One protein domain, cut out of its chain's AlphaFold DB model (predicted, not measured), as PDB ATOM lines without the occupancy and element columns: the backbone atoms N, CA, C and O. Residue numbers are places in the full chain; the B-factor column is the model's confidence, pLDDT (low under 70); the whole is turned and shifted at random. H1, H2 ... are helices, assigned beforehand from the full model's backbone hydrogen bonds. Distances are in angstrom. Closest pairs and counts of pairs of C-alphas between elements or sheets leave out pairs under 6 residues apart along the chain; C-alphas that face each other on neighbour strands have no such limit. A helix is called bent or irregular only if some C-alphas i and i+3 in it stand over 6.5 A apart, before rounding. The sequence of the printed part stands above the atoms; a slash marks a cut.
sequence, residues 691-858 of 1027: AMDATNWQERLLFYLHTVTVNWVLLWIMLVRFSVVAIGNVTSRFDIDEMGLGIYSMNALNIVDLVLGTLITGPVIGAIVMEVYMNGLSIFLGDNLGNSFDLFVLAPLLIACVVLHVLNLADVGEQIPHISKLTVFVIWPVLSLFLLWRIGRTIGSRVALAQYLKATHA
ATOM      1  N   ALA A 691     146.400 182.317 179.573       55.72
ATOM      2  CA  ALA A 691     145.260 182.761 178.753       55.72
ATOM      3  C   ALA A 691     145.287 182.237 177.307       55.72
ATOM      4  O   ALA A 691     144.241 182.131 176.661       55.72
ATOM      5  N   MET A 692     146.460 181.925 176.753       59.75
ATOM      6  CA  MET A 692     146.546 181.313 175.425       59.75
ATOM      7  C   MET A 692     146.248 179.813 175.477       59.75
ATOM      8  O   MET A 692     145.592 179.305 174.561       59.75
ATOM      9  N   ASP A 693     146.643 179.137 176.554       57.44
ATOM     10  CA  ASP A 693     146.562 177.682 176.691       57.44
ATOM     11  C   ASP A 693     145.254 177.184 177.346       57.44
ATOM     12  O   ASP A 693     144.847 176.052 177.081       57.44
ATOM     13  N   ALA A 694     144.546 178.018 178.122       59.34
ATOM     14  CA  ALA A 694     143.230 177.693 178.693       59.34
ATOM     15  C   ALA A 694     142.216 177.263 177.612       59.34
ATOM     16  O   ALA A 694     142.154 177.853 176.532       59.34
ATOM     17  N   THR A 695     141.406 176.235 177.876       60.34
ATOM     18  CA  THR A 695     140.514 175.653 176.854       60.34
ATOM     19  C   THR A 695     139.255 176.483 176.618       60.34
ATOM     20  O   THR A 695     138.819 176.612 175.472       60.34
ATOM     21  N   ASN A 696     138.693 177.076 177.674       74.25
ATOM     22  CA  ASN A 696     137.405 177.765 177.628       74.25
ATOM     23  C   ASN A 696     137.586 179.248 177.277       74.25
ATOM     24  O   ASN A 696     138.417 179.944 177.858       74.25
ATOM     25  N   TRP A 697     136.797 179.766 176.331       77.75
ATOM     26  CA  TRP A 697     136.952 181.150 175.857       77.75
ATOM     27  C   TRP A 697     136.655 182.203 176.942       77.75
ATOM     28  O   TRP A 697     137.259 183.274 176.924       77.75
ATOM     29  N   GLN A 698     135.782 181.878 177.901       76.94
ATOM     30  CA  GLN A 698     135.445 182.720 179.055       76.94
ATOM     31  C   GLN A 698     136.665 182.919 179.967       76.94
ATOM     32  O   GLN A 698     137.019 184.050 180.291       76.94
ATOM     33  N   GLU A 699     137.372 181.830 180.292       66.56
ATOM     34  CA  GLU A 699     138.637 181.861 181.039       66.56
ATOM     35  C   GLU A 699     139.700 182.669 180.287       66.56
ATOM     36  O   GLU A 699     140.307 183.568 180.866       66.56
ATOM     37  N   ARG A 700     139.874 182.425 178.975       71.75
ATOM     38  CA  ARG A 700     140.816 183.195 178.137       71.75
ATOM     39  C   ARG A 700     140.564 184.703 178.211       71.75
ATOM     40  O   ARG A 700     141.510 185.476 178.358       71.75
ATOM     41  N   LEU A 701     139.301 185.120 178.100       75.44
ATOM     42  CA  LEU A 701     138.903 186.527 178.149       75.44
ATOM     43  C   LEU A 701     139.139 187.130 179.541       75.44
ATOM     44  O   LEU A 701     139.727 188.206 179.650       75.44
ATOM     45  N   LEU A 702     138.742 186.421 180.600       75.88
ATOM     46  CA  LEU A 702     138.923 186.865 181.982       75.88
ATOM     47  C   LEU A 702     140.407 187.006 182.362       75.88
ATOM     48  O   LEU A 702     140.783 187.994 182.997       75.88
ATOM     49  N   PHE A 703     141.261 186.071 181.931       69.25
ATOM     50  CA  PHE A 703     142.709 186.178 182.108       69.25
ATOM     51  C   PHE A 703     143.301 187.344 181.304       69.25
ATOM     52  O   PHE A 703     144.117 188.087 181.846       69.25
ATOM     53  N   TYR A 704     142.864 187.562 180.055       74.88
ATOM     54  CA  TYR A 704     143.332 188.683 179.228       74.88
ATOM     55  C   TYR A 704     143.028 190.050 179.869       74.88
ATOM     56  O   TYR A 704     143.909 190.911 179.946       74.88
ATOM     57  N   LEU A 705     141.820 190.228 180.413       80.56
ATOM     58  CA  LEU A 705     141.408 191.449 181.121       80.56
ATOM     59  C   LEU A 705     142.143 191.655 182.467       80.56
ATOM     60  O   LEU A 705     142.242 192.785 182.951       80.56
ATOM     61  N   HIS A 706     142.726 190.592 183.032       74.50
ATOM     62  CA  HIS A 706     143.602 190.619 184.213       74.50
ATOM     63  C   HIS A 706     145.107 190.653 183.890       74.50
ATOM     64  O   HIS A 706     145.944 190.523 184.793       74.50
ATOM     65  N   THR A 707     145.492 190.851 182.625       76.12
ATOM     66  CA  THR A 707     146.899 191.084 182.259       76.12
ATOM     67  C   THR A 707     147.392 192.431 182.784       76.12
ATOM     68  O   THR A 707     146.626 193.396 182.900       76.12
ATOM     69  N   VAL A 708     148.691 192.516 183.081       74.62
ATOM     70  CA  VAL A 708     149.300 193.778 183.520       74.62
ATOM     71  C   VAL A 708     149.378 194.750 182.334       74.62
ATOM     72  O   VAL A 708     149.136 195.942 182.518       74.62
ATOM     73  N   THR A 709     149.552 194.244 181.103       80.75
ATOM     74  CA  THR A 709     149.377 195.006 179.854       80.75
ATOM     75  C   THR A 709     148.058 195.770 179.787       80.75
ATOM     76  O   THR A 709     148.079 196.983 179.594       80.75
ATOM     77  N   VAL A 710     146.910 195.094 179.939       84.38
ATOM     78  CA  VAL A 710     145.599 195.744 179.764       84.38
ATOM     79  C   VAL A 710     145.375 196.798 180.843       84.38
ATOM     80  O   VAL A 710     144.973 197.912 180.522       84.38
ATOM     81  N   ASN A 711     145.697 196.501 182.105       86.69
ATOM     82  CA  ASN A 711     145.425 197.437 183.196       86.69
ATOM     83  C   ASN A 711     146.330 198.690 183.142       86.69
ATOM     84  O   ASN A 711     145.826 199.787 183.380       86.69
ATOM     85  N   TRP A 712     147.596 198.586 182.704       86.88
ATOM     86  CA  TRP A 712     148.408 199.777 182.383       86.88
ATOM     87  C   TRP A 712     147.835 200.588 181.215       86.88
ATOM     88  O   TRP A 712     147.763 201.811 181.310       86.88
ATOM     89  N   VAL A 713     147.394 199.933 180.134       89.69
ATOM     90  CA  VAL A 713     146.810 200.625 178.969       89.69
ATOM     91  C   VAL A 713     145.536 201.386 179.350       89.69
ATOM     92  O   VAL A 713     145.370 202.521 178.912       89.69
ATOM     93  N   LEU A 714     144.682 200.831 180.218       91.69
ATOM     94  CA  LEU A 714     143.498 201.528 180.743       91.69
ATOM     95  C   LEU A 714     143.875 202.818 181.492       91.69
ATOM     96  O   LEU A 714     143.274 203.867 181.253       91.69
ATOM     97  N   LEU A 715     144.910 202.775 182.343       91.12
ATOM     98  CA  LEU A 715     145.430 203.967 183.022       91.12
ATOM     99  C   LEU A 715     146.044 204.973 182.031       91.12
ATOM    100  O   LEU A 715     145.834 206.175 182.176       91.12
ATOM    101  N   TRP A 716     146.768 204.518 181.006       91.69
ATOM    102  CA  TRP A 716     147.352 205.409 179.997       91.69
ATOM    103  C   TRP A 716     146.278 206.100 179.147       91.69
ATOM    104  O   TRP A 716     146.382 207.304 178.924       91.69
ATOM    105  N   ILE A 717     145.216 205.391 178.741       93.19
ATOM    106  CA  ILE A 717     144.057 205.989 178.053       93.19
ATOM    107  C   ILE A 717     143.386 207.031 178.959       93.19
ATOM    108  O   ILE A 717     143.105 208.135 178.500       93.19
ATOM    109  N   MET A 718     143.206 206.732 180.252       92.88
ATOM    110  CA  MET A 718     142.656 207.689 181.223       92.88
ATOM    111  C   MET A 718     143.517 208.956 181.340       92.88
ATOM    112  O   MET A 718     142.991 210.067 181.356       92.88
ATOM    113  N   LEU A 719     144.842 208.802 181.354       90.50
ATOM    114  CA  LEU A 719     145.792 209.914 181.396       90.50
ATOM    115  C   LEU A 719     145.774 210.766 180.109       90.50
ATOM    116  O   LEU A 719     145.846 211.990 180.203       90.50
ATOM    117  N   VAL A 720     145.608 210.165 178.919       91.69
ATOM    118  CA  VAL A 720     145.506 210.904 177.636       91.69
ATOM    119  C   VAL A 720     144.378 211.940 177.652       91.69
ATOM    120  O   VAL A 720     144.553 213.027 177.097       91.69
ATOM    121  N   ARG A 721     143.262 211.664 178.337       90.75
ATOM    122  CA  ARG A 721     142.100 212.571 178.424       90.75
ATOM    123  C   ARG A 721     142.472 213.958 178.970       90.75
ATOM    124  O   ARG A 721     142.009 214.968 178.444       90.75
ATOM    125  N   PHE A 722     143.408 214.041 179.922       88.38
ATOM    126  CA  PHE A 722     143.928 215.321 180.431       88.38
ATOM    127  C   PHE A 722     144.687 216.143 179.369       88.38
ATOM    128  O   PHE A 722     144.685 217.373 179.427       88.38
ATOM    129  N   SER A 723     145.300 215.504 178.364       85.94
ATOM    130  CA  SER A 723     145.880 216.226 177.217       85.94
ATOM    131  C   SER A 723     144.816 216.732 176.239       85.94
ATOM    132  O   SER A 723     145.015 217.782 175.633       85.94
ATOM    133  N   VAL A 724     143.669 216.052 176.116       87.75
ATOM    134  CA  VAL A 724     142.537 216.540 175.303       87.75
ATOM    135  C   VAL A 724     141.962 217.831 175.907       87.75
ATOM    136  O   VAL A 724     141.723 218.788 175.172       87.75
ATOM    137  N   VAL A 725     141.884 217.926 177.242       85.94
ATOM    138  CA  VAL A 725     141.530 219.170 177.963       85.94
ATOM    139  C   VAL A 725     142.504 220.310 177.637       85.94
ATOM    140  O   VAL A 725     142.079 221.421 177.313       85.94
ATOM    141  N   ALA A 726     143.815 220.040 177.636       80.88
ATOM    142  CA  ALA A 726     144.826 221.041 177.286       80.88
ATOM    143  C   ALA A 726     144.721 221.525 175.823       80.88
ATOM    144  O   ALA A 726     144.912 222.713 175.555       80.88
ATOM    145  N   ILE A 727     144.364 220.639 174.885       82.75
ATOM    146  CA  ILE A 727     144.091 220.991 173.479       82.75
ATOM    147  C   ILE A 727     142.823 221.855 173.370       82.75
ATOM    148  O   ILE A 727     142.840 222.889 172.696       82.75
ATOM    149  N   GLY A 728     141.750 221.482 174.077       80.25
ATOM    150  CA  GLY A 728     140.505 222.253 174.143       80.25
ATOM    151  C   GLY A 728     140.743 223.705 174.569       80.25
ATOM    152  O   GLY A 728     140.264 224.627 173.903       80.25
ATOM    153  N   ASN A 729     141.574 223.910 175.596       78.94
ATOM    154  CA  ASN A 729     141.952 225.230 176.114       78.94
ATOM    155  C   ASN A 729     142.628 226.111 175.036       78.94
ATOM    156  O   ASN A 729     142.196 227.237 174.786       78.94
ATOM    157  N   VAL A 730     143.613 225.577 174.298       72.12
ATOM    158  CA  VAL A 730     144.296 226.310 173.203       72.12
ATOM    159  C   VAL A 730     143.343 226.740 172.097       72.12
ATOM    160  O   VAL A 730     143.489 227.828 171.536       72.12
ATOM    161  N   THR A 731     142.368 225.893 171.777       76.38
ATOM    162  CA  THR A 731     141.372 226.188 170.741       76.38
ATOM    163  C   THR A 731     140.268 227.151 171.197       76.38
ATOM    164  O   THR A 731     139.435 227.516 170.371       76.38
ATOM    165  N   SER A 732     140.256 227.573 172.471       70.50
ATOM    166  CA  SER A 732     139.133 228.284 173.112       70.50
ATOM    167  C   SER A 732     137.816 227.497 173.024       70.50
ATOM    168  O   SER A 732     136.755 228.058 172.770       70.50
ATOM    169  N   ARG A 733     137.903 226.169 173.192       77.44
ATOM    170  CA  ARG A 733     136.784 225.204 173.144       77.44
ATOM    171  C   ARG A 733     136.631 224.404 174.438       77.44
ATOM    172  O   ARG A 733     135.937 223.393 174.455       77.44
ATOM    173  N   PHE A 734     137.291 224.857 175.494       75.69
ATOM    174  CA  PHE A 734     137.176 224.395 176.869       75.69
ATOM    175  C   PHE A 734     137.038 225.656 177.714       75.69
ATOM    176  O   PHE A 734     137.945 226.490 177.697       75.69
ATOM    177  N   ASP A 735     135.911 225.787 178.398       69.25
ATOM    178  CA  ASP A 735     135.665 226.824 179.391       69.25
ATOM    179  C   ASP A 735     135.290 226.130 180.702       69.25
ATOM    180  O   ASP A 735     134.608 225.103 180.710       69.25
ATOM    181  N   ILE A 736     135.818 226.641 181.808       66.56
ATOM    182  CA  ILE A 736     135.667 226.028 183.128       66.56
ATOM    183  C   ILE A 736     134.331 226.423 183.767       66.56
ATOM    184  O   ILE A 736     133.801 225.660 184.576       66.56
ATOM    185  N   ASP A 737     133.788 227.586 183.421       64.75
ATOM    186  CA  ASP A 737     132.667 228.226 184.101       64.75
ATOM    187  C   ASP A 737     131.363 228.156 183.293       64.75
ATOM    188  O   ASP A 737     130.306 227.950 183.891       64.75
ATOM    189  N   GLU A 738     131.429 228.231 181.958       63.38
ATOM    190  CA  GLU A 738     130.245 228.259 181.079       63.38
ATOM    191  C   GLU A 738     129.707 226.869 180.663       63.38
ATOM    192  O   GLU A 738     128.668 226.786 180.010       63.38
ATOM    193  N   MET A 739     130.380 225.761 181.009       64.00
ATOM    194  CA  MET A 739     130.054 224.424 180.469       64.00
ATOM    195  C   MET A 739     129.221 223.536 181.404       64.00
ATOM    196  O   MET A 739     129.610 223.286 182.551       64.00
ATOM    197  N   GLY A 740     128.112 223.019 180.856       70.62
ATOM    198  CA  GLY A 740     127.147 222.114 181.489       70.62
ATOM    199  C   GLY A 740     127.630 220.667 181.686       70.62
ATOM    200  O   GLY A 740     128.638 220.415 182.351       70.62
ATOM    201  N   LEU A 741     126.895 219.692 181.126       75.38
ATOM    202  CA  LEU A 741     127.251 218.263 181.221       75.38
ATOM    203  C   LEU A 741     128.530 217.883 180.446       75.38
ATOM    204  O   LEU A 741     129.230 216.953 180.848       75.38
ATOM    205  N   GLY A 742     128.827 218.572 179.343       75.06
ATOM    206  CA  GLY A 742     129.998 218.330 178.499       75.06
ATOM    207  C   GLY A 742     131.278 218.995 178.999       75.06
ATOM    208  O   GLY A 742     131.263 219.892 179.838       75.06
ATOM    209  N   ILE A 743     132.411 218.560 178.444       80.12
ATOM    210  CA  ILE A 743     133.744 219.100 178.772       80.12
ATOM    211  C   ILE A 743     134.224 220.086 177.690       80.12
ATOM    212  O   ILE A 743     135.136 220.869 177.935       80.12
ATOM    213  N   TYR A 744     133.627 220.070 176.493       85.88
ATOM    214  CA  TYR A 744     134.080 220.877 175.360       85.88
ATOM    215  C   TYR A 744     132.924 221.552 174.615       85.88
ATOM    216  O   TYR A 744     131.878 220.943 174.401       85.88
ATOM    217  N   SER A 745     133.169 222.749 174.073       79.44
ATOM    218  CA  SER A 745     132.232 223.468 173.184       79.44
ATOM    219  C   SER A 745     132.201 222.910 171.744       79.44
ATOM    220  O   SER A 745     131.604 223.516 170.853       79.44
ATOM    221  N   MET A 746     132.915 221.814 171.466       83.50
ATOM    222  CA  MET A 746     132.919 221.153 170.159       83.50
ATOM    223  C   MET A 746     132.563 219.683 170.310       83.50
ATOM    224  O   MET A 746     133.316 218.918 170.919       83.50
ATOM    225  N   ASN A 747     131.490 219.266 169.642       85.25
ATOM    226  CA  ASN A 747     131.019 217.882 169.673       85.25
ATOM    227  C   ASN A 747     132.087 216.893 169.178       85.25
ATOM    228  O   ASN A 747     132.174 215.794 169.705       85.25
ATOM    229  N   ALA A 748     132.995 217.306 168.283       86.50
ATOM    230  CA  ALA A 748     134.158 216.504 167.892       86.50
ATOM    231  C   ALA A 748     135.094 216.138 169.070       86.50
ATOM    232  O   ALA A 748     135.586 215.014 169.123       86.50
ATOM    233  N   LEU A 749     135.323 217.045 170.029       86.94
ATOM    234  CA  LEU A 749     136.142 216.761 171.218       86.94
ATOM    235  C   LEU A 749     135.368 215.929 172.253       86.94
ATOM    236  O   LEU A 749     135.940 215.000 172.821       86.94
ATOM    237  N   ASN A 750     134.066 216.191 172.436       87.81
ATOM    238  CA  ASN A 750     133.196 215.350 173.272       87.81
ATOM    239  C   ASN A 750     133.128 213.902 172.730       87.81
ATOM    240  O   ASN A 750     133.239 212.957 173.502       87.81
ATOM    241  N   ILE A 751     133.047 213.710 171.405       90.88
ATOM    242  CA  ILE A 751     133.093 212.387 170.751       90.88
ATOM    243  C   ILE A 751     134.441 211.690 170.991       90.88
ATOM    244  O   ILE A 751     134.459 210.510 171.338       90.88
ATOM    245  N   VAL A 752     135.571 212.396 170.848       91.50
ATOM    246  CA  VAL A 752     136.901 211.819 171.130       91.50
ATOM    247  C   VAL A 752     137.010 211.371 172.591       91.50
ATOM    248  O   VAL A 752     137.466 210.257 172.851       91.50
ATOM    249  N   ASP A 753     136.557 212.185 173.545       90.25
ATOM    250  CA  ASP A 753     136.630 211.829 174.964       90.25
ATOM    251  C   ASP A 753     135.609 210.749 175.378       90.25
ATOM    252  O   ASP A 753     135.911 209.925 176.242       90.25
ATOM    253  N   LEU A 754     134.457 210.661 174.703       93.12
ATOM    254  CA  LEU A 754     133.519 209.537 174.814       93.12
ATOM    255  C   LEU A 754     134.143 208.224 174.312       93.12
ATOM    256  O   LEU A 754     133.985 207.184 174.956       93.12
ATOM    257  N   VAL A 755     134.885 208.248 173.199       94.81
ATOM    258  CA  VAL A 755     135.620 207.071 172.698       94.81
ATOM    259  C   VAL A 755     136.715 206.655 173.686       94.81
ATOM    260  O   VAL A 755     136.809 205.477 174.030       94.81
ATOM    261  N   LEU A 756     137.495 207.598 174.225       93.88
ATOM    262  CA  LEU A 756     138.493 207.297 175.264       93.88
ATOM    263  C   LEU A 756     137.838 206.749 176.547       93.88
ATOM    264  O   LEU A 756     138.328 205.775 177.116       93.88
ATOM    265  N   GLY A 757     136.711 207.321 176.977       93.00
ATOM    266  CA  GLY A 757     135.945 206.859 178.137       93.00
ATOM    267  C   GLY A 757     135.381 205.448 177.959       93.00
ATOM    268  O   GLY A 757     135.584 204.591 178.815       93.00
ATOM    269  N   THR A 758     134.731 205.164 176.828       94.12
ATOM    270  CA  THR A 758     134.159 203.834 176.535       94.12
ATOM    271  C   THR A 758     135.225 202.745 176.389       94.12
ATOM    272  O   THR A 758     135.009 201.629 176.872       94.12
ATOM    273  N   LEU A 759     136.399 203.069 175.832       94.69
ATOM    274  CA  LEU A 759     137.562 202.170 175.785       94.69
ATOM    275  C   LEU A 759     138.117 201.810 177.175       94.69
ATOM    276  O   LEU A 759     138.738 200.757 177.311       94.69
ATOM    277  N   ILE A 760     137.877 202.631 178.206       94.44
ATOM    278  CA  ILE A 760     138.195 202.292 179.603       94.44
ATOM    279  C   ILE A 760     137.051 201.485 180.233       94.44
ATOM    280  O   ILE A 760     137.270 200.430 180.831       94.44
ATOM    281  N   THR A 761     135.819 201.974 180.085       94.38
ATOM    282  CA  THR A 761     134.622 201.437 180.745       94.38
ATOM    283  C   THR A 761     134.305 200.001 180.314       94.38
ATOM    284  O   THR A 761     134.027 199.157 181.167       94.38
ATOM    285  N   GLY A 762     134.399 199.692 179.015       93.31
ATOM    286  CA  GLY A 762     134.084 198.364 178.472       93.31
ATOM    287  C   GLY A 762     134.923 197.227 179.080       93.31
ATOM    288  O   GLY A 762     134.345 196.298 179.647       93.31
ATOM    289  N   PRO A 763     136.269 197.282 179.023       92.62
ATOM    290  CA  PRO A 763     137.136 196.256 179.608       92.62
ATOM    291  C   PRO A 763     137.001 196.097 181.130       92.62
ATOM    292  O   PRO A 763     137.085 194.974 181.627       92.62
ATOM    293  N   VAL A 764     136.768 197.187 181.876       90.75
ATOM    294  CA  VAL A 764     136.597 197.127 183.341       90.75
ATOM    295  C   VAL A 764     135.287 196.428 183.713       90.75
ATOM    296  O   VAL A 764     135.312 195.482 184.502       90.75
ATOM    297  N   ILE A 765     134.160 196.821 183.108       92.25
ATOM    298  CA  ILE A 765     132.863 196.162 183.341       92.25
ATOM    299  C   ILE A 765     132.904 194.711 182.853       92.25
ATOM    300  O   ILE A 765     132.458 193.813 183.565       92.25
ATOM    301  N   GLY A 766     133.484 194.460 181.675       88.94
ATOM    302  CA  GLY A 766     133.625 193.114 181.116       88.94
ATOM    303  C   GLY A 766     134.398 192.162 182.033       88.94
ATOM    304  O   GLY A 766     134.031 190.993 182.135       88.94
ATOM    305  N   ALA A 767     135.411 192.658 182.751       85.94
ATOM    306  CA  ALA A 767     136.120 191.877 183.761       85.94
ATOM    307  C   ALA A 767     135.204 191.530 184.943       85.94
ATOM    308  O   ALA A 767     135.034 190.352 185.242       85.94
ATOM    309  N   ILE A 768     134.553 192.532 185.547       86.31
ATOM    310  CA  ILE A 768     133.677 192.360 186.720       86.31
ATOM    311  C   ILE A 768     132.520 191.397 186.410       86.31
ATOM    312  O   ILE A 768     132.240 190.488 187.190       86.31
ATOM    313  N   VAL A 769     131.880 191.541 185.245       88.19
ATOM    314  CA  VAL A 769     130.795 190.650 184.798       88.19
ATOM    315  C   VAL A 769     131.296 189.214 184.612       88.19
ATOM    316  O   VAL A 769     130.618 188.281 185.039       88.19
ATOM    317  N   MET A 770     132.488 189.016 184.038       81.94
ATOM    318  CA  MET A 770     133.083 187.680 183.887       81.94
ATOM    319  C   MET A 770     133.531 187.081 185.231       81.94
ATOM    320  O   MET A 770     133.347 185.884 185.440       81.94
ATOM    321  N   GLU A 771     134.054 187.878 186.170       78.94
ATOM    322  CA  GLU A 771     134.380 187.425 187.533       78.94
ATOM    323  C   GLU A 771     133.124 186.953 188.284       78.94
ATOM    324  O   GLU A 771     133.129 185.865 188.864       78.94
ATOM    325  N   VAL A 772     132.039 187.736 188.242       83.00
ATOM    326  CA  VAL A 772     130.756 187.401 188.885       83.00
ATOM    327  C   VAL A 772     130.088 186.195 188.215       83.00
ATOM    328  O   VAL A 772     129.532 185.353 188.917       83.00
ATOM    329  N   TYR A 773     130.173 186.070 186.887       82.56
ATOM    330  CA  TYR A 773     129.641 184.921 186.144       82.56
ATOM    331  C   TYR A 773     130.402 183.619 186.445       82.56
ATOM    332  O   TYR A 773     129.775 182.591 186.688       82.56
ATOM    333  N   MET A 774     131.741 183.653 186.457       73.19
ATOM    334  CA  MET A 774     132.568 182.451 186.647       73.19
ATOM    335  C   MET A 774     132.641 181.990 188.110       73.19
ATOM    336  O   MET A 774     132.682 180.788 188.363       73.19
ATOM    337  N   ASN A 775     132.671 182.923 189.072       70.50
ATOM    338  CA  ASN A 775     132.870 182.607 190.495       70.50
ATOM    339  C   ASN A 775     131.587 182.699 191.339       70.50
ATOM    340  O   ASN A 775     131.549 182.179 192.453       70.50
ATOM    341  N   GLY A 776     130.539 183.359 190.841       76.62
ATOM    342  CA  GLY A 776     129.330 183.669 191.602       76.62
ATOM    343  C   GLY A 776     129.478 184.906 192.497       76.62
ATOM    344  O   GLY A 776     130.525 185.169 193.093       76.62
ATOM    345  N   LEU A 777     128.389 185.672 192.623       77.88
ATOM    346  CA  LEU A 777     128.372 186.968 193.317       77.88
ATOM    347  C   LEU A 777     128.788 186.883 194.798       77.88
ATOM    348  O   LEU A 777     129.453 187.785 195.299       77.88
ATOM    349  N   SER A 778     128.439 185.799 195.495       71.31
ATOM    350  CA  SER A 778     128.794 185.589 196.906       71.31
ATOM    351  C   SER A 778     130.290 185.346 197.128       71.31
ATOM    352  O   SER A 778     130.817 185.751 198.161       71.31
ATOM    353  N   ILE A 779     130.989 184.734 196.166       68.12
ATOM    354  CA  ILE A 779     132.450 184.574 196.218       68.12
ATOM    355  C   ILE A 779     133.124 185.884 195.803       68.12
ATOM    356  O   ILE A 779     134.033 186.338 196.491       68.12
ATOM    357  N   PHE A 780     132.622 186.547 194.752       69.25
ATOM    358  CA  PHE A 780     133.133 187.846 194.299       69.25
ATOM    359  C   PHE A 780     133.094 188.924 195.398       69.25
ATOM    360  O   PHE A 780     134.077 189.641 195.580       69.25
ATOM    361  N   LEU A 781     131.989 189.008 196.153       70.56
ATOM    362  CA  LEU A 781     131.839 189.902 197.310       70.56
ATOM    363  C   LEU A 781     132.534 189.384 198.583       70.56
ATOM    364  O   LEU A 781     132.765 190.163 199.505       70.56
ATOM    365  N   GLY A 782     132.858 188.089 198.645       61.12
ATOM    366  CA  GLY A 782     133.559 187.456 199.765       61.12
ATOM    367  C   GLY A 782     135.070 187.722 199.801       61.12
ATOM    368  O   GLY A 782     135.706 187.472 200.825       61.12
ATOM    369  N   ASP A 783     135.648 188.245 198.716       54.97
ATOM    370  CA  ASP A 783     137.008 188.791 198.699       54.97
ATOM    371  C   ASP A 783     136.996 190.285 199.069       54.97
ATOM    372  O   ASP A 783     136.723 191.162 198.245       54.97
ATOM    373  N   ASN A 784     137.311 190.546 200.343       55.53
ATOM    374  CA  ASN A 784     137.356 191.856 201.004       55.53
ATOM    375  C   ASN A 784     137.794 193.035 200.114       55.53
ATOM    376  O   ASN A 784     138.912 193.042 199.598       55.53
ATOM    377  N   LEU A 785     136.986 194.103 200.130       59.44
ATOM    378  CA  LEU A 785     137.277 195.481 199.695       59.44
ATOM    379  C   LEU A 785     137.679 195.683 198.225       59.44
ATOM    380  O   LEU A 785     137.067 196.512 197.564       59.44
ATOM    381  N   GLY A 786     138.677 194.979 197.687       65.38
ATOM    382  CA  GLY A 786     139.208 195.216 196.339       65.38
ATOM    383  C   GLY A 786     138.168 195.004 195.236       65.38
ATOM    384  O   GLY A 786     137.905 195.914 194.451       65.38
ATOM    385  N   ASN A 787     137.527 193.834 195.222       71.75
ATOM    386  CA  ASN A 787     136.447 193.522 194.278       71.75
ATOM    387  C   ASN A 787     135.207 194.398 194.537       71.75
ATOM    388  O   ASN A 787     134.514 194.810 193.606       71.75
ATOM    389  N   SER A 788     134.959 194.737 195.807       76.94
ATOM    390  CA  SER A 788     133.886 195.645 196.217       76.94
ATOM    391  C   SER A 788     134.092 197.066 195.676       76.94
ATOM    392  O   SER A 788     133.138 197.660 195.191       76.94
ATOM    393  N   PHE A 789     135.310 197.616 195.698       82.19
ATOM    394  CA  PHE A 789     135.603 198.941 195.137       82.19
ATOM    395  C   PHE A 789     135.519 198.958 193.607       82.19
ATOM    396  O   PHE A 789     134.976 199.916 193.050       82.19
ATOM    397  N   ASP A 790     135.975 197.897 192.932       83.00
ATOM    398  CA  ASP A 790     135.816 197.758 191.478       83.00
ATOM    399  C   ASP A 790     134.317 197.796 191.081       83.00
ATOM    400  O   ASP A 790     133.952 198.481 190.122       83.00
ATOM    401  N   LEU A 791     133.434 197.144 191.857       86.38
ATOM    402  CA  LEU A 791     131.983 197.091 191.613       86.38
ATOM    403  C   LEU A 791     131.193 198.325 192.096       86.38
ATOM    404  O   LEU A 791     130.292 198.770 191.390       86.38
ATOM    405  N   PHE A 792     131.477 198.861 193.287       86.69
ATOM    406  CA  PHE A 792     130.668 199.916 193.922       86.69
ATOM    407  C   PHE A 792     131.204 201.339 193.716       86.69
ATOM    408  O   PHE A 792     130.469 202.291 193.973       86.69
ATOM    409  N   VAL A 793     132.450 201.513 193.257       88.81
ATOM    410  CA  VAL A 793     133.051 202.844 193.039       88.81
ATOM    411  C   VAL A 793     133.573 203.004 191.614       88.81
ATOM    412  O   VAL A 793     133.140 203.916 190.911       88.81
ATOM    413  N   LEU A 794     134.454 202.113 191.149       90.25
ATOM    414  CA  LEU A 794     135.083 202.256 189.832       90.25
ATOM    415  C   LEU A 794     134.065 202.103 188.692       90.25
ATOM    416  O   LEU A 794     133.964 202.994 187.848       90.25
ATOM    417  N   ALA A 795     133.283 201.017 188.669       91.56
ATOM    418  CA  ALA A 795     132.294 200.801 187.612       91.56
ATOM    419  C   ALA A 795     131.193 201.889 187.563       91.56
ATOM    420  O   ALA A 795     130.969 202.416 186.472       91.56
ATOM    421  N   PRO A 796     130.555 202.320 188.675       94.00
ATOM    422  CA  PRO A 796     129.554 203.389 188.637       94.00
ATOM    423  C   PRO A 796     130.108 204.733 188.152       94.00
ATOM    424  O   PRO A 796     129.454 205.394 187.347       94.00
ATOM    425  N   LEU A 797     131.324 205.123 188.561       92.94
ATOM    426  CA  LEU A 797     131.956 206.365 188.089       92.94
ATOM    427  C   LEU A 797     132.332 206.301 186.598       92.94
ATOM    428  O   LEU A 797     132.180 207.296 185.886       92.94
ATOM    429  N   LEU A 798     132.778 205.141 186.104       93.62
ATOM    430  CA  LEU A 798     133.059 204.918 184.680       93.62
ATOM    431  C   LEU A 798     131.785 204.937 183.821       93.62
ATOM    432  O   LEU A 798     131.784 205.539 182.745       93.62
ATOM    433  N   ILE A 799     130.695 204.327 184.301       93.88
ATOM    434  CA  ILE A 799     129.376 204.383 183.650       93.88
ATOM    435  C   ILE A 799     128.873 205.828 183.625       93.88
ATOM    436  O   ILE A 799     128.510 206.318 182.557       93.88
ATOM    437  N   ALA A 800     128.921 206.538 184.758       91.38
ATOM    438  CA  ALA A 800     128.509 207.936 184.842       91.38
ATOM    439  C   ALA A 800     129.282 208.820 183.847       91.38
ATOM    440  O   ALA A 800     128.660 209.561 183.094       91.38
ATOM    441  N   CYS A 801     130.610 208.684 183.755       90.81
ATOM    442  CA  CYS A 801     131.419 209.435 182.784       90.81
ATOM    443  C   CYS A 801     131.003 209.203 181.320       90.81
ATOM    444  O   CYS A 801     131.096 210.123 180.512       90.81
ATOM    445  N   VAL A 802     130.571 207.989 180.964       93.12
ATOM    446  CA  VAL A 802     130.077 207.677 179.612       93.12
ATOM    447  C   VAL A 802     128.669 208.242 179.406       93.12
ATOM    448  O   VAL A 802     128.408 208.861 178.378       93.12
ATOM    449  N   VAL A 803     127.777 208.088 180.390       92.00
ATOM    450  CA  VAL A 803     126.393 208.585 180.327       92.00
ATOM    451  C   VAL A 803     126.342 210.112 180.230       92.00
ATOM    452  O   VAL A 803     125.601 210.624 179.398       92.00
ATOM    453  N   LEU A 804     127.159 210.840 180.998       88.75
ATOM    454  CA  LEU A 804     127.239 212.309 180.943       88.75
ATOM    455  C   LEU A 804     127.610 212.809 179.534       88.75
ATOM    456  O   LEU A 804     126.971 213.722 179.018       88.75
ATOM    457  N   HIS A 805     128.578 212.159 178.877       87.94
ATOM    458  CA  HIS A 805     128.969 212.486 177.500       87.94
ATOM    459  C   HIS A 805     127.906 212.128 176.460       87.94
ATOM    460  O   HIS A 805     127.704 212.889 175.517       87.94
ATOM    461  N   VAL A 806     127.208 211.000 176.623       90.50
ATOM    462  CA  VAL A 806     126.097 210.618 175.733       90.50
ATOM    463  C   VAL A 806     124.917 211.585 175.876       90.50
ATOM    464  O   VAL A 806     124.346 211.981 174.866       90.50
ATOM    465  N   LEU A 807     124.590 212.016 177.100       89.00
ATOM    466  CA  LEU A 807     123.550 213.018 177.355       89.00
ATOM    467  C   LEU A 807     123.915 214.381 176.753       89.00
ATOM    468  O   LEU A 807     123.085 214.978 176.073       89.00
ATOM    469  N   ASN A 808     125.164 214.833 176.914       86.25
ATOM    470  CA  ASN A 808     125.623 216.076 176.293       86.25
ATOM    471  C   ASN A 808     125.604 216.015 174.754       86.25
ATOM    472  O   ASN A 808     125.349 217.022 174.110       86.25
ATOM    473  N   LEU A 809     125.886 214.859 174.143       87.38
ATOM    474  CA  LEU A 809     125.787 214.674 172.683       87.38
ATOM    475  C   LEU A 809     124.345 214.484 172.178       87.38
ATOM    476  O   LEU A 809     124.140 214.378 170.970       87.38
ATOM    477  N   ALA A 810     123.368 214.441 173.084       87.56
ATOM    478  CA  ALA A 810     121.936 214.508 172.804       87.56
ATOM    479  C   ALA A 810     121.336 215.869 173.226       87.56
ATOM    480  O   ALA A 810     120.132 215.958 173.460       87.56
ATOM    481  N   ASP A 811     122.187 216.891 173.378       83.94
ATOM    482  CA  ASP A 811     121.868 218.269 173.779       83.94
ATOM    483  C   ASP A 811     121.080 218.379 175.108       83.94
ATOM    484  O   ASP A 811     120.396 219.363 175.397       83.94
ATOM    485  N   VAL A 812     121.199 217.364 175.975       80.56
ATOM    486  CA  VAL A 812     120.602 217.361 177.315       80.56
ATOM    487  C   VAL A 812     121.515 218.110 178.286       80.56
ATOM    488  O   VAL A 812     122.690 217.780 178.430       80.56
ATOM    489  N   GLY A 813     120.951 219.050 179.050       67.62
ATOM    490  CA  GLY A 813     121.596 219.575 180.260       67.62
ATOM    491  C   GLY A 813     122.702 220.615 180.044       67.62
ATOM    492  O   GLY A 813     123.598 220.717 180.883       67.62
ATOM    493  N   GLU A 814     122.629 221.424 178.981       64.56
ATOM    494  CA  GLU A 814     123.546 222.561 178.756       64.56
ATOM    495  C   GLU A 814     123.663 223.501 179.977       64.56
ATOM    496  O   GLU A 814     124.723 224.059 180.235       64.56
ATOM    497  N   GLN A 815     122.589 223.638 180.763       63.50
ATOM    498  CA  GLN A 815     122.457 224.615 181.855       63.50
ATOM    499  C   GLN A 815     122.821 224.082 183.259       63.50
ATOM    500  O   GLN A 815     122.360 224.635 184.256       63.50
ATOM    501  N   ILE A 816     123.623 223.013 183.376       73.06
ATOM    502  CA  ILE A 816     124.096 222.496 184.680       73.06
ATOM    503  C   ILE A 816     125.588 222.822 184.881       73.06
ATOM    504  O   ILE A 816     126.434 221.938 184.702       73.06
ATOM    505  N   PRO A 817     125.948 224.071 185.240       65.69
ATOM    506  CA  PRO A 817     127.343 224.440 185.445       65.69
ATOM    507  C   PRO A 817     127.991 223.597 186.554       65.69
ATOM    508  O   PRO A 817     127.332 223.039 187.433       65.69
ATOM    509  N   HIS A 818     129.323 223.540 186.522       77.81
ATOM    510  CA  HIS A 818     130.188 222.833 187.478       77.81
ATOM    511  C   HIS A 818     130.266 221.295 187.348       77.81
ATOM    512  O   HIS A 818     131.189 220.716 187.928       77.81
ATOM    513  N   ILE A 819     129.407 220.614 186.575       82.62
ATOM    514  CA  ILE A 819     129.550 219.160 186.319       82.62
ATOM    515  C   ILE A 819     130.851 218.859 185.558       82.62
ATOM    516  O   ILE A 819     131.614 217.966 185.943       82.62
ATOM    517  N   SER A 820     131.142 219.663 184.536       79.62
ATOM    518  CA  SER A 820     132.426 219.743 183.829       79.62
ATOM    519  C   SER A 820     133.628 219.836 184.791       79.62
ATOM    520  O   SER A 820     134.534 218.994 184.748       79.62
ATOM    521  N   LYS A 821     133.599 220.792 185.735       83.19
ATOM    522  CA  LYS A 821     134.629 220.973 186.782       83.19
ATOM    523  C   LYS A 821     134.794 219.731 187.657       83.19
ATOM    524  O   LYS A 821     135.915 219.256 187.843       83.19
ATOM    525  N   LEU A 822     133.689 219.205 188.192       86.19
ATOM    526  CA  LEU A 822     133.680 218.030 189.068       86.19
ATOM    527  C   LEU A 822     134.282 216.811 188.356       86.19
ATOM    528  O   LEU A 822     135.079 216.072 188.938       86.19
ATOM    529  N   THR A 823     133.954 216.644 187.076       87.56
ATOM    530  CA  THR A 823     134.448 215.550 186.241       87.56
ATOM    531  C   THR A 823     135.966 215.614 186.066       87.56
ATOM    532  O   THR A 823     136.649 214.638 186.379       87.56
ATOM    533  N   VAL A 824     136.512 216.761 185.647       86.75
ATOM    534  CA  VAL A 824     137.953 216.907 185.356       86.75
ATOM    535  C   VAL A 824     138.817 216.983 186.622       86.75
ATOM    536  O   VAL A 824     139.893 216.385 186.655       86.75
ATOM    537  N   PHE A 825     138.375 217.684 187.674       86.94
ATOM    538  CA  PHE A 825     139.200 217.938 188.867       86.94
ATOM    539  C   PHE A 825     138.991 216.955 190.026       86.94
ATOM    540  O   PHE A 825     139.852 216.883 190.901       86.94
ATOM    541  N   VAL A 826     137.893 216.187 190.051       89.38
ATOM    542  CA  VAL A 826     137.617 215.215 191.129       89.38
ATOM    543  C   VAL A 826     137.447 213.803 190.579       89.38
ATOM    544  O   VAL A 826     138.205 212.910 190.958       89.38
ATOM    545  N   ILE A 827     136.503 213.584 189.658       91.50
ATOM    546  CA  ILE A 827     136.187 212.227 189.179       91.50
ATOM    547  C   ILE A 827     137.373 211.626 188.416       91.50
ATOM    548  O   ILE A 827     137.728 210.477 188.661       91.50
ATOM    549  N   TRP A 828     138.038 212.379 187.535       91.75
ATOM    550  CA  TRP A 828     139.170 211.859 186.762       91.75
ATOM    551  C   TRP A 828     140.407 211.503 187.612       91.75
ATOM    552  O   TRP A 828     140.950 210.410 187.411       91.75
ATOM    553  N   PRO A 829     140.858 212.328 188.583       91.62
ATOM    554  CA  PRO A 829     141.881 211.916 189.544       91.62
ATOM    555  C   PRO A 829     141.477 210.689 190.370       91.62
ATOM    556  O   PRO A 829     142.275 209.762 190.497       91.62
ATOM    557  N   VAL A 830     140.233 210.626 190.861       91.00
ATOM    558  CA  VAL A 830     139.721 209.470 191.622       91.00
ATOM    559  C   VAL A 830     139.718 208.196 190.769       91.00
ATOM    560  O   VAL A 830     140.246 207.174 191.203       91.00
ATOM    561  N   LEU A 831     139.222 208.251 189.529       92.56
ATOM    562  CA  LEU A 831     139.286 207.139 188.572       92.56
ATOM    563  C   LEU A 831     140.728 206.696 188.297       92.56
ATOM    564  O   LEU A 831     141.005 205.500 188.252       92.56
ATOM    565  N   SER A 832     141.658 207.643 188.153       90.69
ATOM    566  CA  SER A 832     143.079 207.343 187.932       90.69
ATOM    567  C   SER A 832     143.705 206.635 189.140       90.69
ATOM    568  O   SER A 832     144.473 205.687 188.967       90.69
ATOM    569  N   LEU A 833     143.333 207.032 190.364       87.75
ATOM    570  CA  LEU A 833     143.745 206.365 191.602       87.75
ATOM    571  C   LEU A 833     143.134 204.963 191.739       87.75
ATOM    572  O   LEU A 833     143.854 204.040 192.113       87.75
ATOM    573  N   PHE A 834     141.860 204.757 191.386       88.94
ATOM    574  CA  PHE A 834     141.244 203.421 191.414       88.94
ATOM    575  C   PHE A 834     141.776 202.490 190.310       88.94
ATOM    576  O   PHE A 834     141.966 201.302 190.562       88.94
ATOM    577  N   LEU A 835     142.120 203.005 189.125       88.81
ATOM    578  CA  LEU A 835     142.842 202.227 188.107       88.81
ATOM    579  C   LEU A 835     144.254 201.847 188.586       88.81
ATOM    580  O   LEU A 835     144.675 200.704 188.403       88.81
ATOM    581  N   LEU A 836     144.966 202.755 189.266       83.88
ATOM    582  CA  LEU A 836     146.266 202.458 189.880       83.88
ATOM    583  C   LEU A 836     146.149 201.449 191.039       83.88
ATOM    584  O   LEU A 836     146.983 200.553 191.149       83.88
ATOM    585  N   TRP A 837     145.092 201.531 191.853       81.62
ATOM    586  CA  TRP A 837     144.750 200.541 192.884       81.62
ATOM    587  C   TRP A 837     144.478 199.162 192.272       81.62
ATOM    588  O   TRP A 837     145.000 198.156 192.750       81.62
ATOM    589  N   ARG A 838     143.722 199.100 191.170       83.19
ATOM    590  CA  ARG A 838     143.440 197.864 190.426       83.19
ATOM    591  C   ARG A 838     144.714 197.251 189.832       83.19
ATOM    592  O   ARG A 838     144.923 196.045 189.973       83.19
ATOM    593  N   ILE A 839     145.619 198.061 189.273       81.00
ATOM    594  CA  ILE A 839     146.977 197.617 188.903       81.00
ATOM    595  C   ILE A 839     147.703 197.070 190.146       81.00
ATOM    596  O   ILE A 839     148.205 195.944 190.109       81.00
ATOM    597  N   GLY A 840     147.667 197.795 191.267       71.19
ATOM    598  CA  GLY A 840     148.203 197.376 192.567       71.19
ATOM    599  C   GLY A 840     147.669 196.024 193.055       71.19
ATOM    600  O   GLY A 840     148.462 195.202 193.499       71.19
ATOM    601  N   ARG A 841     146.375 195.722 192.877       74.31
ATOM    602  CA  ARG A 841     145.763 194.401 193.143       74.31
ATOM    603  C   ARG A 841     146.349 193.314 192.231       74.31
ATOM    604  O   ARG A 841     146.730 192.242 192.713       74.31
ATOM    605  N   THR A 842     146.474 193.579 190.927       68.31
ATOM    606  CA  THR A 842     147.033 192.603 189.961       68.31
ATOM    607  C   THR A 842     148.533 192.350 190.129       68.31
ATOM    608  O   THR A 842     148.992 191.247 189.837       68.31
ATOM    609  N   ILE A 843     149.296 193.331 190.622       63.59
ATOM    610  CA  ILE A 843     150.725 193.181 190.929       63.59
ATOM    611  C   ILE A 843     150.903 192.587 192.331       63.59
ATOM    612  O   ILE A 843     151.621 191.605 192.472       63.59
ATOM    613  N   GLY A 844     150.221 193.111 193.349       57.25
ATOM    614  CA  GLY A 844     150.326 192.694 194.751       57.25
ATOM    615  C   GLY A 844     149.993 191.220 194.973       57.25
ATOM    616  O   GLY A 844     150.744 190.523 195.649       57.25
ATOM    617  N   SER A 845     148.958 190.696 194.311       53.91
ATOM    618  CA  SER A 845     148.644 189.256 194.314       53.91
ATOM    619  C   SER A 845     149.757 188.393 193.691       53.91
ATOM    620  O   SER A 845     150.124 187.360 194.255       53.91
ATOM    621  N   ARG A 846     150.355 188.831 192.573       56.62
ATOM    622  CA  ARG A 846     151.496 188.151 191.924       56.62
ATOM    623  C   ARG A 846     152.783 188.269 192.747       56.62
ATOM    624  O   ARG A 846     153.535 187.302 192.832       56.62
ATOM    625  N   VAL A 847     153.022 189.416 193.384       51.81
ATOM    626  CA  VAL A 847     154.153 189.662 194.290       51.81
ATOM    627  C   VAL A 847     154.005 188.832 195.559       51.81
ATOM    628  O   VAL A 847     154.985 188.220 195.959       51.81
ATOM    629  N   ALA A 848     152.810 188.716 196.141       47.28
ATOM    630  CA  ALA A 848     152.544 187.842 197.282       47.28
ATOM    631  C   ALA A 848     152.762 186.361 196.928       47.28
ATOM    632  O   ALA A 848     153.418 185.645 197.681       47.28
ATOM    633  N   LEU A 849     152.305 185.905 195.753       46.03
ATOM    634  CA  LEU A 849     152.570 184.543 195.269       46.03
ATOM    635  C   LEU A 849     154.072 184.302 195.022       46.03
ATOM    636  O   LEU A 849     154.619 183.286 195.449       46.03
ATOM    637  N   ALA A 850     154.763 185.252 194.386       47.62
ATOM    638  CA  ALA A 850     156.205 185.180 194.167       47.62
ATOM    639  C   ALA A 850     156.995 185.246 195.485       47.62
ATOM    640  O   ALA A 850     157.990 184.541 195.628       47.62
ATOM    641  N   GLN A 851     156.551 186.040 196.464       48.03
ATOM    642  CA  GLN A 851     157.118 186.106 197.813       48.03
ATOM    643  C   GLN A 851     156.844 184.827 198.607       48.03
ATOM    644  O   GLN A 851     157.737 184.392 199.320       48.03
ATOM    645  N   TYR A 852     155.687 184.182 198.454       42.91
ATOM    646  CA  TYR A 852     155.383 182.888 199.073       42.91
ATOM    647  C   TYR A 852     156.283 181.771 198.524       42.91
ATOM    648  O   TYR A 852     156.923 181.049 199.292       42.91
ATOM    649  N   LEU A 853     156.413 181.680 197.195       44.28
ATOM    650  CA  LEU A 853     157.341 180.757 196.529       44.28
ATOM    651  C   LEU A 853     158.804 181.061 196.899       44.28
ATOM    652  O   LEU A 853     159.600 180.157 197.139       44.28
ATOM    653  N   LYS A 854     159.168 182.340 197.021       46.44
ATOM    654  CA  LYS A 854     160.503 182.771 197.453       46.44
ATOM    655  C   LYS A 854     160.748 182.497 198.941       46.44
ATOM    656  O   LYS A 854     161.833 182.061 199.283       46.44
ATOM    657  N   ALA A 855     159.768 182.653 199.825       44.38
ATOM    658  CA  ALA A 855     159.907 182.336 201.247       44.38
ATOM    659  C   ALA A 855     160.011 180.820 201.503       44.38
ATOM    660  O   ALA A 855     160.685 180.403 202.443       44.38
ATOM    661  N   THR A 856     159.389 179.995 200.653       43.94
ATOM    662  CA  THR A 856     159.475 178.527 200.734       43.94
ATOM    663  C   THR A 856     160.730 177.944 200.070       43.94
ATOM    664  O   THR A 856     161.205 176.900 200.518       43.94
ATOM    665  N   HIS A 857     161.323 178.609 199.066       45.62
ATOM    666  CA  HIS A 857     162.495 178.093 198.333       45.62
ATOM    667  C   HIS A 857     163.813 178.873 198.521       45.62
ATOM    668  O   HIS A 857     164.887 178.271 198.430       45.62
ATOM    669  N   ALA A 858     163.783 180.184 198.783       54.97
ATOM    670  CA  ALA A 858     164.966 181.047 198.773       54.97
ATOM    671  C   ALA A 858     165.581 181.261 200.164       54.97
ATOM    672  O   ALA A 858     165.274 182.202 200.894       54.97
TER     673      ALA A 858
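This is residues 691 to 858 of the 1027 residues of the protein "NAD(P)H oxidase 1" of Asparagopsis taxiformis (UniProt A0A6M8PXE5). Four long helices, H2, H3, H5 and H6, stand side by side as an up-and-down bundle, each running against the one before it in the chain, and residues 844 to 858, of which 844 to 857 belong to H6, stick out beyond it as a free arm. H1 packs on H3 at the end of the bundle from which this arm leaves, and the short H4 is near H3 and H5 at that end, while the links 731 to 746 and 809 to 818 lie at the other end. The printed part has 168 residues with six named helices, H1 to H6 in chain order, and no named strand; the class is all helix. It is only just loose, close to compact, with a radius of gyration of the C-alphas of 18.7 A, and elongated, spanning 61 by 32 by 29 A.

H1, residues 697 to 705, begins at C-alpha 697 (136.952, 181.150, 175.857) and is 12.4 A long. H2, residues 708 to 730, is 34.5 A long. H3, residues 747 to 775, is 41.0 A long, from C-alpha 747 at (131.019, 217.882, 169.673). H4 is residues 777 to 780, 4.9 A. H5, residues 786 to 808, is 32.0 A long and only just irregular: C-alphas 792 and 795 are 6.6 A apart. H6, residues 819 to 857, is 54.0 A long, has a kink of 32 degrees near residue 828, and ends at C-alpha 857 (162.495, 178.093, 198.333).

H3 is the hub, touching H1, H2 and H5. With residues 763 to 771 alone it touches H1 at a steep tilt of 55 degrees, the closest C-alphas being those of Leu 705 and Ala 767, 5.9 A apart. H2 and H3 form a helical hairpin at a shallow tilt of 20 degrees, closest at C-alphas 714 and 760, 5.5 A; H3 touches H2 with residues 749 to 760 alone. H3 and H5 touch at 30 degrees, a shallow tilt, opposite ways, closest at C-alphas 761 and 798, 5.5 A. H5 and H6 form a second helical hairpin at a shallow tilt of 29 degrees, closest at C-alphas 794 and 834, 6.5 A; H6 touches H5 with residues 823 to 841 alone. H2 and H6 touch at a shallow tilt of 22 degrees, opposite ways, closest at C-alphas 711 and 839, 5.9 A. H2 and H5 are apart, as are H3 and H6. H4 is close to H3 but not clearly touching, with C-alphas 772 and 780 5.9 A apart. Every O i to N i+4 pair is within hydrogen-bond range in H1, against 16 of 19 in H2, 24 of 25 in H3, 15 of 19 in H5 and 32 of 35 in H6; H4 is too short for such a pair.

The C-alphas farthest apart, those of Gln 815 and His 857, are 63.6 A apart. Without residues 844 to 858, the body spans 51 by 28 by 26 A. The printed part has no cut, and the link from H2 to H3, 16 residues, is long. Mean pLDDT of the printed part is 78.3; 40 residues are under 70, among them 691 to 695, 735 to 739, 782 to 786 and 842 to 858.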